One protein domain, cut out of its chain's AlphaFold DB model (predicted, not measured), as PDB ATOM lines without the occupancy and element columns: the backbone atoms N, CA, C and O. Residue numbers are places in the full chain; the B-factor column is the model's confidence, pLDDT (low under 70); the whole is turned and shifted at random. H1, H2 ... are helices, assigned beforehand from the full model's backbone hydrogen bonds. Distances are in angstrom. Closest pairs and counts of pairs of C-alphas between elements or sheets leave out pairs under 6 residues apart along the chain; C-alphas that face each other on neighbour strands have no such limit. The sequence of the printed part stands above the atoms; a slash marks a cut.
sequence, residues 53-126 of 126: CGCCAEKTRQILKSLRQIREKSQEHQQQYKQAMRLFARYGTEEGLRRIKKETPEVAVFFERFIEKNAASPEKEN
ATOM      1  N   CYS A  53       5.174 -40.091 -31.622       71.75
ATOM      2  CA  CYS A  53       4.182 -39.040 -31.556       71.75
ATOM      3  C   CYS A  53       4.359 -38.156 -32.802       71.75
ATOM      4  O   CYS A  53       5.469 -37.691 -33.072       71.75
ATOM      5  N   GLY A  54       3.294 -37.936 -33.584       70.00
ATOM      6  CA  GLY A  54       3.363 -37.156 -34.833       70.00
ATOM      7  C   GLY A  54       3.943 -35.747 -34.628       70.00
ATOM      8  O   GLY A  54       4.802 -35.312 -35.390       70.00
ATOM      9  N   CYS A  55       3.587 -35.104 -33.510       75.44
ATOM     10  CA  CYS A  55       4.127 -33.805 -33.085       75.44
ATOM     11  C   CYS A  55       5.649 -33.842 -32.810       75.44
ATOM     12  O   CYS A  55       6.386 -32.909 -33.134       75.44
ATOM     13  N   CYS A  56       6.156 -34.952 -32.268       77.75
ATOM     14  CA  CYS A  56       7.571 -35.141 -31.965       77.75
ATOM     15  C   CYS A  56       8.384 -35.267 -33.258       77.75
ATOM     16  O   CYS A  56       9.423 -34.627 -33.399       77.75
ATOM     17  N   ALA A  57       7.889 -36.056 -34.217       80.94
ATOM     18  CA  ALA A  57       8.549 -36.263 -35.503       80.94
ATOM     19  C   ALA A  57       8.664 -34.958 -36.307       80.94
ATOM     20  O   ALA A  57       9.698 -34.698 -36.926       80.94
ATOM     21  N   GLU A  58       7.636 -34.113 -36.264       82.25
ATOM     22  CA  GLU A  58       7.641 -32.820 -36.944       82.25
ATOM     23  C   GLU A  58       8.642 -31.844 -36.317       82.25
ATOM     24  O   GLU A  58       9.481 -31.273 -37.021       82.25
ATOM     25  N   LYS A  59       8.657 -31.739 -34.982       84.06
ATOM     26  CA  LYS A  59       9.621 -30.897 -34.262       84.06
ATOM     27  C   LYS A  59      11.061 -31.360 -34.488       84.06
ATOM     28  O   LYS A  59      11.947 -30.537 -34.716       84.06
ATOM     29  N   THR A  60      11.308 -32.671 -34.509       84.44
ATOM     30  CA  THR A  60      12.629 -33.223 -34.838       84.44
ATOM     31  C   THR A  60      13.044 -32.885 -36.269       84.44
ATOM     32  O   THR A  60      14.195 -32.507 -36.477       84.44
ATOM     33  N   ARG A  61      12.136 -32.947 -37.254       86.19
ATOM     34  CA  ARG A  61      12.427 -32.543 -38.643       86.19
ATOM     35  C   ARG A  61      12.779 -31.060 -38.751       86.19
ATOM     36  O   ARG A  61      13.727 -30.724 -39.459       86.19
ATOM     37  N   GLN A  62      12.069 -30.191 -38.034       88.44
ATOM     38  CA  GLN A  62      12.372 -28.757 -38.001       88.44
ATOM     39  C   GLN A  62      13.757 -28.482 -37.397       88.44
ATOM     40  O   GLN A  62      14.543 -27.746 -37.994       88.44
ATOM     41  N   ILE A  63      14.098 -29.132 -36.279       89.00
ATOM     42  CA  ILE A  63      15.423 -29.010 -35.647       89.00
ATOM     43  C   ILE A  63      16.523 -29.543 -36.572       89.00
ATOM     44  O   ILE A  63      17.567 -28.916 -36.729       89.00
ATOM     45  N   LEU A  64      16.304 -30.684 -37.229       91.56
ATOM     46  CA  LEU A  64      17.288 -31.222 -38.167       91.56
ATOM     47  C   LEU A  64      17.523 -30.271 -39.346       91.56
ATOM     48  O   LEU A  64      18.655 -30.135 -39.809       91.56
ATOM     49  N   LYS A  65      16.465 -29.610 -39.831       92.50
ATOM     50  CA  LYS A  65      16.551 -28.639 -40.924       92.50
ATOM     51  C   LYS A  65      17.350 -27.402 -40.513       92.50
ATOM     52  O   LYS A  65      18.234 -26.998 -41.263       92.50
ATOM     53  N   SER A  66      17.102 -26.845 -39.326       89.44
ATOM     54  CA  SER A  66      17.873 -25.697 -38.835       89.44
ATOM     55  C   SER A  66      19.337 -26.061 -38.581       89.44
ATOM     56  O   SER A  66      20.225 -25.308 -38.969       89.44
ATOM     57  N   LEU A  67      19.618 -27.250 -38.038       90.31
ATOM     58  CA  LEU A  67      20.988 -27.736 -37.863       90.31
ATOM     59  C   LEU A  67      21.736 -27.877 -39.193       90.31
ATOM     60  O   LEU A  67      22.908 -27.513 -39.265       90.31
ATOM     61  N   ARG A  68      21.080 -28.371 -40.252       91.06
ATOM     62  CA  ARG A  68      21.683 -28.432 -41.595       91.06
ATOM     63  C   ARG A  68      22.021 -27.040 -42.119       91.06
ATOM     64  O   ARG A  68      23.163 -26.820 -42.501       91.06
ATOM     65  N   GLN A  69      21.087 -26.095 -42.023       91.69
ATOM     66  CA  GLN A  69      21.311 -24.712 -42.458       91.69
ATOM     67  C   GLN A  69      22.450 -24.028 -41.692       91.69
ATOM     68  O   GLN A  69      23.271 -23.336 -42.288       91.69
ATOM     69  N   ILE A  70      22.535 -24.235 -40.373       89.75
ATOM     70  CA  ILE A  70      23.635 -23.703 -39.555       89.75
ATOM     71  C   ILE A  70      24.967 -24.313 -40.000       89.75
ATOM     72  O   ILE A  70      25.969 -23.605 -40.101       89.75
ATOM     73  N   ARG A  71      24.988 -25.618 -40.288       88.38
ATOM     74  CA  ARG A  71      26.199 -26.323 -40.717       88.38
ATOM     75  C   ARG A  71      26.683 -25.846 -42.084       88.38
ATOM     76  O   ARG A  71      27.876 -25.617 -42.234       88.38
ATOM     77  N   GLU A  72      25.773 -25.667 -43.035       91.06
ATOM     78  CA  GLU A  72      26.068 -25.144 -44.374       91.06
ATOM     79  C   GLU A  72      26.641 -23.725 -44.293       91.06
ATOM     80  O   GLU A  72      27.749 -23.488 -44.771       91.06
ATOM     81  N   LYS A  73      25.972 -22.815 -43.571       87.81
ATOM     82  CA  LYS A  73      26.476 -21.447 -43.355       87.81
ATOM     83  C   LYS A  73      27.837 -21.431 -42.664       87.81
ATOM     84  O   LYS A  73      28.724 -20.673 -43.040       87.81
ATOM     85  N   SER A  74      28.026 -22.278 -41.653       85.44
ATOM     86  CA  SER A  74      29.305 -22.373 -40.947       85.44
ATOM     87  C   SER A  74      30.431 -22.853 -41.866       85.44
ATOM     88  O   SER A  74      31.542 -22.329 -41.789       85.44
ATOM     89  N   GLN A  75      30.154 -23.804 -42.761       90.06
ATOM     90  CA  GLN A  75      31.128 -24.259 -43.754       90.06
ATOM     91  C   GLN A  75      31.475 -23.159 -44.757       90.06
ATOM     92  O   GLN A  75      32.654 -22.970 -45.049       90.06
ATOM     93  N   GLU A  76      30.483 -22.411 -45.238       88.56
ATOM     94  CA  GLU A  76      30.696 -21.286 -46.152       88.56
ATOM     95  C   GLU A  76      31.580 -20.206 -45.512       88.56
ATOM     96  O   GLU A  76      32.620 -19.846 -46.068       88.56
ATOM     97  N   HIS A  77      31.262 -19.788 -44.282       85.00
ATOM     98  CA  HIS A  77      32.092 -18.846 -43.528       85.00
ATOM     99  C   HIS A  77      33.518 -19.364 -43.310       85.00
ATOM    100  O   HIS A  77      34.479 -18.604 -43.432       85.00
ATOM    101  N   GLN A  78      33.695 -20.659 -43.026       86.94
ATOM    102  CA  GLN A  78      35.032 -21.245 -42.899       86.94
ATOM    103  C   GLN A  78      35.816 -21.213 -44.215       86.94
ATOM    104  O   GLN A  78      37.033 -21.017 -44.194       86.94
ATOM    105  N   GLN A  79      35.158 -21.427 -45.355       89.44
ATOM    106  CA  GLN A  79      35.812 -21.359 -46.660       89.44
ATOM    107  C   GLN A  79      36.240 -19.929 -46.990       89.44
ATOM    108  O   GLN A  79      37.400 -19.727 -47.355       89.44
ATOM    109  N   GLN A  80      35.362 -18.948 -46.775       87.56
ATOM    110  CA  GLN A  80      35.675 -17.526 -46.944       87.56
ATOM    111  C   GLN A  80      36.838 -17.100 -46.041       87.56
ATOM    112  O   GLN A  80      37.796 -16.484 -46.503       87.56
ATOM    113  N   TYR A  81      36.824 -17.517 -44.772       86.69
ATOM    114  CA  TYR A  81      37.916 -17.241 -43.839       86.69
ATOM    115  C   TYR A  81      39.244 -17.848 -44.310       86.69
ATOM    116  O   TYR A  81      40.276 -17.181 -44.307       86.69
ATOM    117  N   LYS A  82      39.242 -19.105 -44.777       89.81
ATOM    118  CA  LYS A  82      40.449 -19.747 -45.322       89.81
ATOM    119  C   LYS A  82      40.979 -19.026 -46.560       89.81
ATOM    120  O   LYS A  82      42.194 -18.926 -46.717       89.81
ATOM    121  N   GLN A  83      40.102 -18.545 -47.437       89.94
ATOM    122  CA  GLN A  83      40.500 -17.757 -48.607       89.94
ATOM    123  C   GLN A  83      41.125 -16.422 -48.187       89.94
ATOM    124  O   GLN A  83      42.231 -16.114 -48.629       89.94
ATOM    125  N   ALA A  84      40.494 -15.701 -47.259       86.88
ATOM    126  CA  ALA A  84      41.028 -14.467 -46.691       86.88
ATOM    127  C   ALA A  84      42.418 -14.675 -46.063       86.88
ATOM    128  O   ALA A  84      43.362 -13.957 -46.384       86.88
ATOM    129  N   MET A  85      42.592 -15.724 -45.255       87.31
ATOM    130  CA  MET A  85      43.889 -16.055 -44.651       87.31
ATOM    131  C   MET A  85      44.968 -16.380 -45.687       87.31
ATOM    132  O   MET A  85      46.125 -16.008 -45.501       87.31
ATOM    133  N   ARG A  86      44.615 -17.026 -46.806       90.94
ATOM    134  CA  ARG A  86      45.561 -17.242 -47.916       90.94
ATOM    135  C   ARG A  86      45.974 -15.928 -48.574       90.94
ATOM    136  O   ARG A  86      47.141 -15.787 -48.929       90.94
ATOM    137  N   LEU A  87      45.048 -14.982 -48.738       88.25
ATOM    138  CA  LEU A  87      45.358 -13.659 -49.283       88.25
ATOM    139  C   LEU A  87      46.299 -12.887 -48.352       88.25
ATOM    140  O   LEU A  87      47.298 -12.354 -48.827       88.25
ATOM    141  N   PHE A  88      46.043 -12.911 -47.043       90.25
ATOM    142  CA  PHE A  88      46.933 -12.298 -46.054       90.25
ATOM    143  C   PHE A  88      48.324 -12.931 -46.042       90.25
ATOM    144  O   PHE A  88      49.319 -12.213 -46.054       90.25
ATOM    145  N   ALA A  89      48.410 -14.262 -46.091       89.81
ATOM    146  CA  ALA A  89      49.691 -14.961 -46.128       89.81
ATOM    147  C   ALA A  89      50.502 -14.649 -47.398       89.81
ATOM    148  O   ALA A  89      51.728 -14.674 -47.364       89.81
ATOM    149  N   ARG A  90      49.832 -14.369 -48.524       92.94
ATOM    150  CA  ARG A  90      50.491 -14.161 -49.820       92.94
ATOM    151  C   ARG A  90      50.871 -12.710 -50.098       92.94
ATOM    152  O   ARG A  90      51.893 -12.476 -50.732       92.94
ATOM    153  N   TYR A  91      50.036 -11.760 -49.682       91.38
ATOM    154  CA  TYR A  91      50.176 -10.344 -50.035       91.38
ATOM    155  C   TYR A  91      50.441  -9.435 -48.827       91.38
ATOM    156  O   TYR A  91      50.642  -8.239 -49.003       91.38
ATOM    157  N   GLY A  92      50.454  -9.983 -47.611       88.94
ATOM    158  CA  GLY A  92      50.517  -9.202 -46.379       88.94
ATOM    159  C   GLY A  92      49.145  -8.686 -45.938       88.94
ATOM    160  O   GLY A  92      48.135  -8.841 -46.630       88.94
ATOM    161  N   THR A  93      49.102  -8.088 -44.747       86.31
ATOM    162  CA  THR A  93      47.865  -7.634 -44.094       86.31
ATOM    163  C   THR A  93      47.179  -6.506 -44.855       86.31
ATOM    164  O   THR A  93      46.008  -6.651 -45.186       86.31
ATOM    165  N   GLU A  94      47.880  -5.425 -45.207       87.31
ATOM    166  CA  GLU A  94      47.262  -4.275 -45.891       87.31
ATOM    167  C   GLU A  94      46.696  -4.625 -47.275       87.31
ATOM    168  O   GLU A  94      45.531  -4.353 -47.579       87.31
ATOM    169  N   GLU A  95      47.509  -5.255 -48.125       89.31
ATOM    170  CA  GLU A  95      47.117  -5.559 -49.504       89.31
ATOM    171  C   GLU A  95      46.129  -6.734 -49.566       89.31
ATOM    172  O   GLU A  95      45.207  -6.736 -50.388       89.31
ATOM    173  N   GLY A  96      46.247  -7.703 -48.650       89.81
ATOM    174  CA  GLY A  96      45.244  -8.748 -48.461       89.81
ATOM    175  C   GLY A  96      43.882  -8.162 -48.090       89.81
ATOM    176  O   GLY A  96      42.868  -8.539 -48.680       89.81
ATOM    177  N   LEU A  97      43.852  -7.173 -47.192       90.56
ATOM    178  CA  LEU A  97      42.615  -6.545 -46.738       90.56
ATOM    179  C   LEU A  97      41.949  -5.719 -47.844       90.56
ATOM    180  O   LEU A  97      40.737  -5.809 -48.032       90.56
ATOM    181  N   ARG A  98      42.733  -4.994 -48.654       90.62
ATOM    182  CA  ARG A  98      42.226  -4.297 -49.852       90.62
ATOM    183  C   ARG A  98      41.565  -5.244 -50.849       90.62
ATOM    184  O   ARG A  98      40.555  -4.882 -51.451       90.62
ATOM    185  N   ARG A  99      42.121  -6.442 -51.039       89.12
ATOM    186  CA  ARG A  99      41.572  -7.454 -51.956       89.12
ATOM    187  C   ARG A  99      40.301  -8.088 -51.403       89.12
ATOM    188  O   ARG A  99      39.306  -8.146 -52.117       89.12
ATOM    189  N   ILE A 100      40.290  -8.440 -50.118       89.81
ATOM    190  CA  ILE A 100      39.089  -8.953 -49.443       89.81
ATOM    191  C   ILE A 100      37.975  -7.904 -49.469       89.81
ATOM    192  O   ILE A 100      36.837  -8.240 -49.749       89.81
ATOM    193  N   LYS A 101      38.283  -6.616 -49.282       92.06
ATOM    194  CA  LYS A 101      37.291  -5.530 -49.343       92.06
ATOM    195  C   LYS A 101      36.614  -5.399 -50.710       92.06
ATOM    196  O   LYS A 101      35.467  -4.968 -50.771       92.06
ATOM    197  N   LYS A 102      37.303  -5.782 -51.792       90.00
ATOM    198  CA  LYS A 102      36.737  -5.819 -53.150       90.00
ATOM    199  C   LYS A 102      35.859  -7.049 -53.388       90.00
ATOM    200  O   LYS A 102      34.853  -6.927 -54.076       90.00
ATOM    201  N   GLU A 103      36.235  -8.209 -52.852       86.69
ATOM    202  CA  GLU A 103      35.509  -9.471 -53.069       86.69
ATOM    203  C   GLU A 103      34.353  -9.677 -52.076       86.69
ATOM    204  O   GLU A 103      33.259 -10.072 -52.465       86.69
ATOM    205  N   THR A 104      34.590  -9.420 -50.791       86.19
ATOM    206  CA  THR A 104      33.669  -9.673 -49.672       86.19
ATOM    207  C   THR A 104      33.795  -8.577 -48.595       86.19
ATOM    208  O   THR A 104      34.526  -8.730 -47.609       86.19
ATOM    209  N   PRO A 105      33.061  -7.453 -48.729       85.81
ATOM    210  CA  PRO A 105      33.206  -6.303 -47.831       85.81
ATOM    211  C   PRO A 105      32.818  -6.614 -46.378       85.81
ATOM    212  O   PRO A 105      33.429  -6.079 -45.456       85.81
ATOM    213  N   GLU A 106      31.862  -7.517 -46.148       86.81
ATOM    214  CA  GLU A 106      31.454  -7.925 -44.795       86.81
ATOM    215  C   GLU A 106      32.590  -8.618 -44.028       86.81
ATOM    216  O   GLU A 106      32.810  -8.364 -42.842       86.81
ATOM    217  N   VAL A 107      33.355  -9.460 -44.727       85.31
ATOM    218  CA  VAL A 107      34.505 -10.172 -44.164       85.31
ATOM    219  C   VAL A 107      35.647  -9.192 -43.890       85.31
ATOM    220  O   VAL A 107      36.299  -9.288 -42.850       85.31
ATOM    221  N   ALA A 108      35.847  -8.196 -44.760       88.19
ATOM    222  CA  ALA A 108      36.839  -7.144 -44.546       88.19
ATOM    223  C   ALA A 108      36.578  -6.358 -43.252       88.19
ATOM    224  O   ALA A 108      37.500  -6.200 -42.459       88.19
ATOM    225  N   VAL A 109      35.329  -5.958 -42.980       90.38
ATOM    226  CA  VAL A 109      34.960  -5.243 -41.739       90.38
ATOM    227  C   VAL A 109      35.251  -6.080 -40.488       90.38
ATOM    228  O   VAL A 109      35.643  -5.541 -39.449       90.38
ATOM    229  N   PHE A 110      35.058  -7.401 -40.559       87.94
ATOM    230  CA  PHE A 110      35.408  -8.301 -39.460       87.94
ATOM    231  C   PHE A 110      36.920  -8.309 -39.199       87.94
ATOM    232  O   PHE A 110      37.346  -8.193 -38.049       87.94
ATOM    233  N   PHE A 111      37.729  -8.409 -40.256       87.12
ATOM    234  CA  PHE A 111      39.186  -8.397 -40.130       87.12
ATOM    235  C   PHE A 111      39.742  -7.028 -39.735       87.12
ATOM    236  O   PHE A 111      40.669  -6.999 -38.935       87.12
ATOM    237  N   GLU A 112      39.167  -5.918 -40.205       88.06
ATOM    238  CA  GLU A 112      39.524  -4.560 -39.759       88.06
ATOM    239  C   GLU A 112      39.361  -4.453 -38.237       88.06
ATOM    240  O   GLU A 112      40.330  -4.169 -37.535       88.06
ATOM    241  N   ARG A 113      38.192  -4.834 -37.699       88.56
ATOM    242  CA  ARG A 113      37.957  -4.860 -36.244       88.56
ATOM    243  C   ARG A 113      38.896  -5.799 -35.492       88.56
ATOM    244  O   ARG A 113      39.306  -5.498 -34.373       88.56
ATOM    245  N   PHE A 114      39.208  -6.960 -36.065       85.56
ATOM    246  CA  PHE A 114      40.123  -7.913 -35.442       85.56
ATOM    247  C   PHE A 114      41.553  -7.362 -35.386       85.56
ATOM    248  O   PHE A 114      42.206  -7.466 -34.351       85.56
ATOM    249  N   ILE A 115      42.031  -6.756 -36.473       84.38
ATOM    250  CA  ILE A 115      43.361  -6.151 -36.545       84.38
ATOM    251  C   ILE A 115      43.443  -4.958 -35.596       84.38
ATOM    252  O   ILE A 115      44.373  -4.913 -34.804       84.38
ATOM    253  N   GLU A 116      42.454  -4.061 -35.591       85.38
ATOM    254  CA  GLU A 116      42.394  -2.930 -34.656       85.38
ATOM    255  C   GLU A 116      42.436  -3.392 -33.198       85.38
ATOM    256  O   GLU A 116      43.204  -2.858 -32.402       85.38
ATOM    257  N   LYS A 117      41.670  -4.429 -32.839       83.31
ATOM    258  CA  LYS A 117      41.645  -4.953 -31.467       83.31
ATOM    259  C   LYS A 117      42.991  -5.538 -31.031       83.31
ATOM    260  O   LYS A 117      43.378  -5.350 -29.883       83.31
ATOM    261  N   ASN A 118      43.688  -6.250 -31.917       76.50
ATOM    262  CA  ASN A 118      45.005  -6.812 -31.602       76.50
ATOM    263  C   ASN A 118      46.108  -5.740 -31.638       76.50
ATOM    264  O   ASN A 118      46.987  -5.747 -30.786       76.50
ATOM    265  N   ALA A 119      46.027  -4.778 -32.560       73.44
ATOM    266  CA  ALA A 119      46.948  -3.645 -32.645       73.44
ATOM    267  C   ALA A 119      46.794  -2.662 -31.471       73.44
ATOM    268  O   ALA A 119      47.759  -1.996 -31.114       73.44
ATOM    269  N   ALA A 120      45.611  -2.590 -30.852       65.75
ATOM    270  CA  ALA A 120      45.349  -1.832 -29.627       65.75
ATOM    271  C   ALA A 120      45.708  -2.596 -28.335       65.75
ATOM    272  O   ALA A 120      45.583  -2.044 -27.242       65.75
ATOM    273  N   SER A 121      46.148  -3.857 -28.431       56.44
ATOM    274  CA  SER A 121      46.597  -4.670 -27.293       56.44
ATOM    275  C   SER A 121      48.030  -5.211 -27.455       56.44
ATOM    276  O   SER A 121      48.256  -6.393 -27.204       56.44
ATOM    277  N   PRO A 122      49.030  -4.393 -27.846       53.75
ATOM    278  CA  PRO A 122      50.401  -4.879 -27.974       53.75
ATOM    279  C   PRO A 122      51.075  -5.133 -26.613       53.75
ATOM    280  O   PRO A 122      52.127  -5.756 -26.573       53.75
ATOM    281  N   GLU A 123      50.487  -4.680 -25.498       48.66
ATOM    282  CA  GLU A 123      51.153  -4.650 -24.190       48.66
ATOM    283  C   GLU A 123      50.209  -5.024 -23.038       48.66
ATOM    284  O   GLU A 123      49.767  -4.157 -22.288       48.66
ATOM    285  N   LYS A 124      49.891  -6.313 -22.868       46.16
ATOM    286  CA  LYS A 124      49.566  -6.899 -21.549       46.16
ATOM    287  C   LYS A 124      49.997  -8.367 -21.488       46.16
ATOM    288  O   LYS A 124      49.200  -9.241 -21.177       46.16
ATOM    289  N   GLU A 125      51.260  -8.625 -21.784       44.69
ATOM    290  CA  GLU A 125      51.941  -9.844 -21.340       44.69
ATOM    291  C   GLU A 125      53.295  -9.394 -20.778       44.69
ATOM    292  O   GLU A 125      54.272  -9.246 -21.505       44.69
ATOM    293  N   ASN A 126      53.274  -9.025 -19.493       41.59
ATOM    294  CA  ASN A 126      54.439  -8.886 -18.616       41.59
ATOM    295  C   ASN A 126      54.412 -10.083 -17.667       41.59
ATOM    296  O   ASN A 126      53.300 -10.350 -17.150       41.59
TER     297      ASN A 126
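Overview. This is residues 53 to 126 of the 126 residues of an uncharacterized protein of Candidatus Poribacteria bacterium (UniProt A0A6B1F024). One long helix, H1, makes the length of the domain, and at its far end the chain folds back into a small helical hairpin, H2 and H3, which packs on that end through H2. The first part of H1, residues 54 to 76, sticks out as a free arm, and residues 116 to 126 stick out at the other end. The printed part has 74 residues with three named helices, in the order H1, H2, H3, and no named strand; the class is all helix. The whole is extended, with a radius of gyration of the C-alphas of 18.9 A, and flat, spanning 58 by 35 by 17 A.

Along the chain. H1, residues 54 to 91, runs 56.0 A from C-alpha 54 at (3.363, -37.156, -34.833) to C-alpha 91 at (50.176, -10.344, -50.035). H2 holds residues 93 to 103 and measures 15.4 A. H3, residues 105 to 119, measures 20.7 A and ends with C-alpha 119 at (46.948, -3.645, -32.645).

Arrangement. H1 touches H2 with its residues 84 to 90 alone; the closest C-alphas, those of Phe 88 and Gly 96, are 4.6 A apart. The two helices run opposite ways at a steep tilt of 50 degrees. H2 and H3 form a helical hairpin, opposite ways at a shallow tilt of 20 degrees. H3 touches H2 with residues 107 to 112 alone, and their closest C-alphas, those of Lys 101 and Ala 108, are 5.1 A apart. H1 and H3 are close but not clearly touching, with the C-alphas of Tyr 81 and Val 107 closest at 7.9 A. In H1, H2 and H3 every O i to N i+4 pair is within hydrogen-bond range.

Size, cuts and confidence. The C-alphas of Gly 54 and Asn 126, the two farthest apart, are 60.6 A from each other. Without the stretches that stand free, the body has 39 residues and spans 20 by 18 by 18 A. The printed part has no cut, and the links H1 to H2 and H2 to H3 are tight. The mean pLDDT of the printed part is 83.5; residues 120 to 126 are under 70.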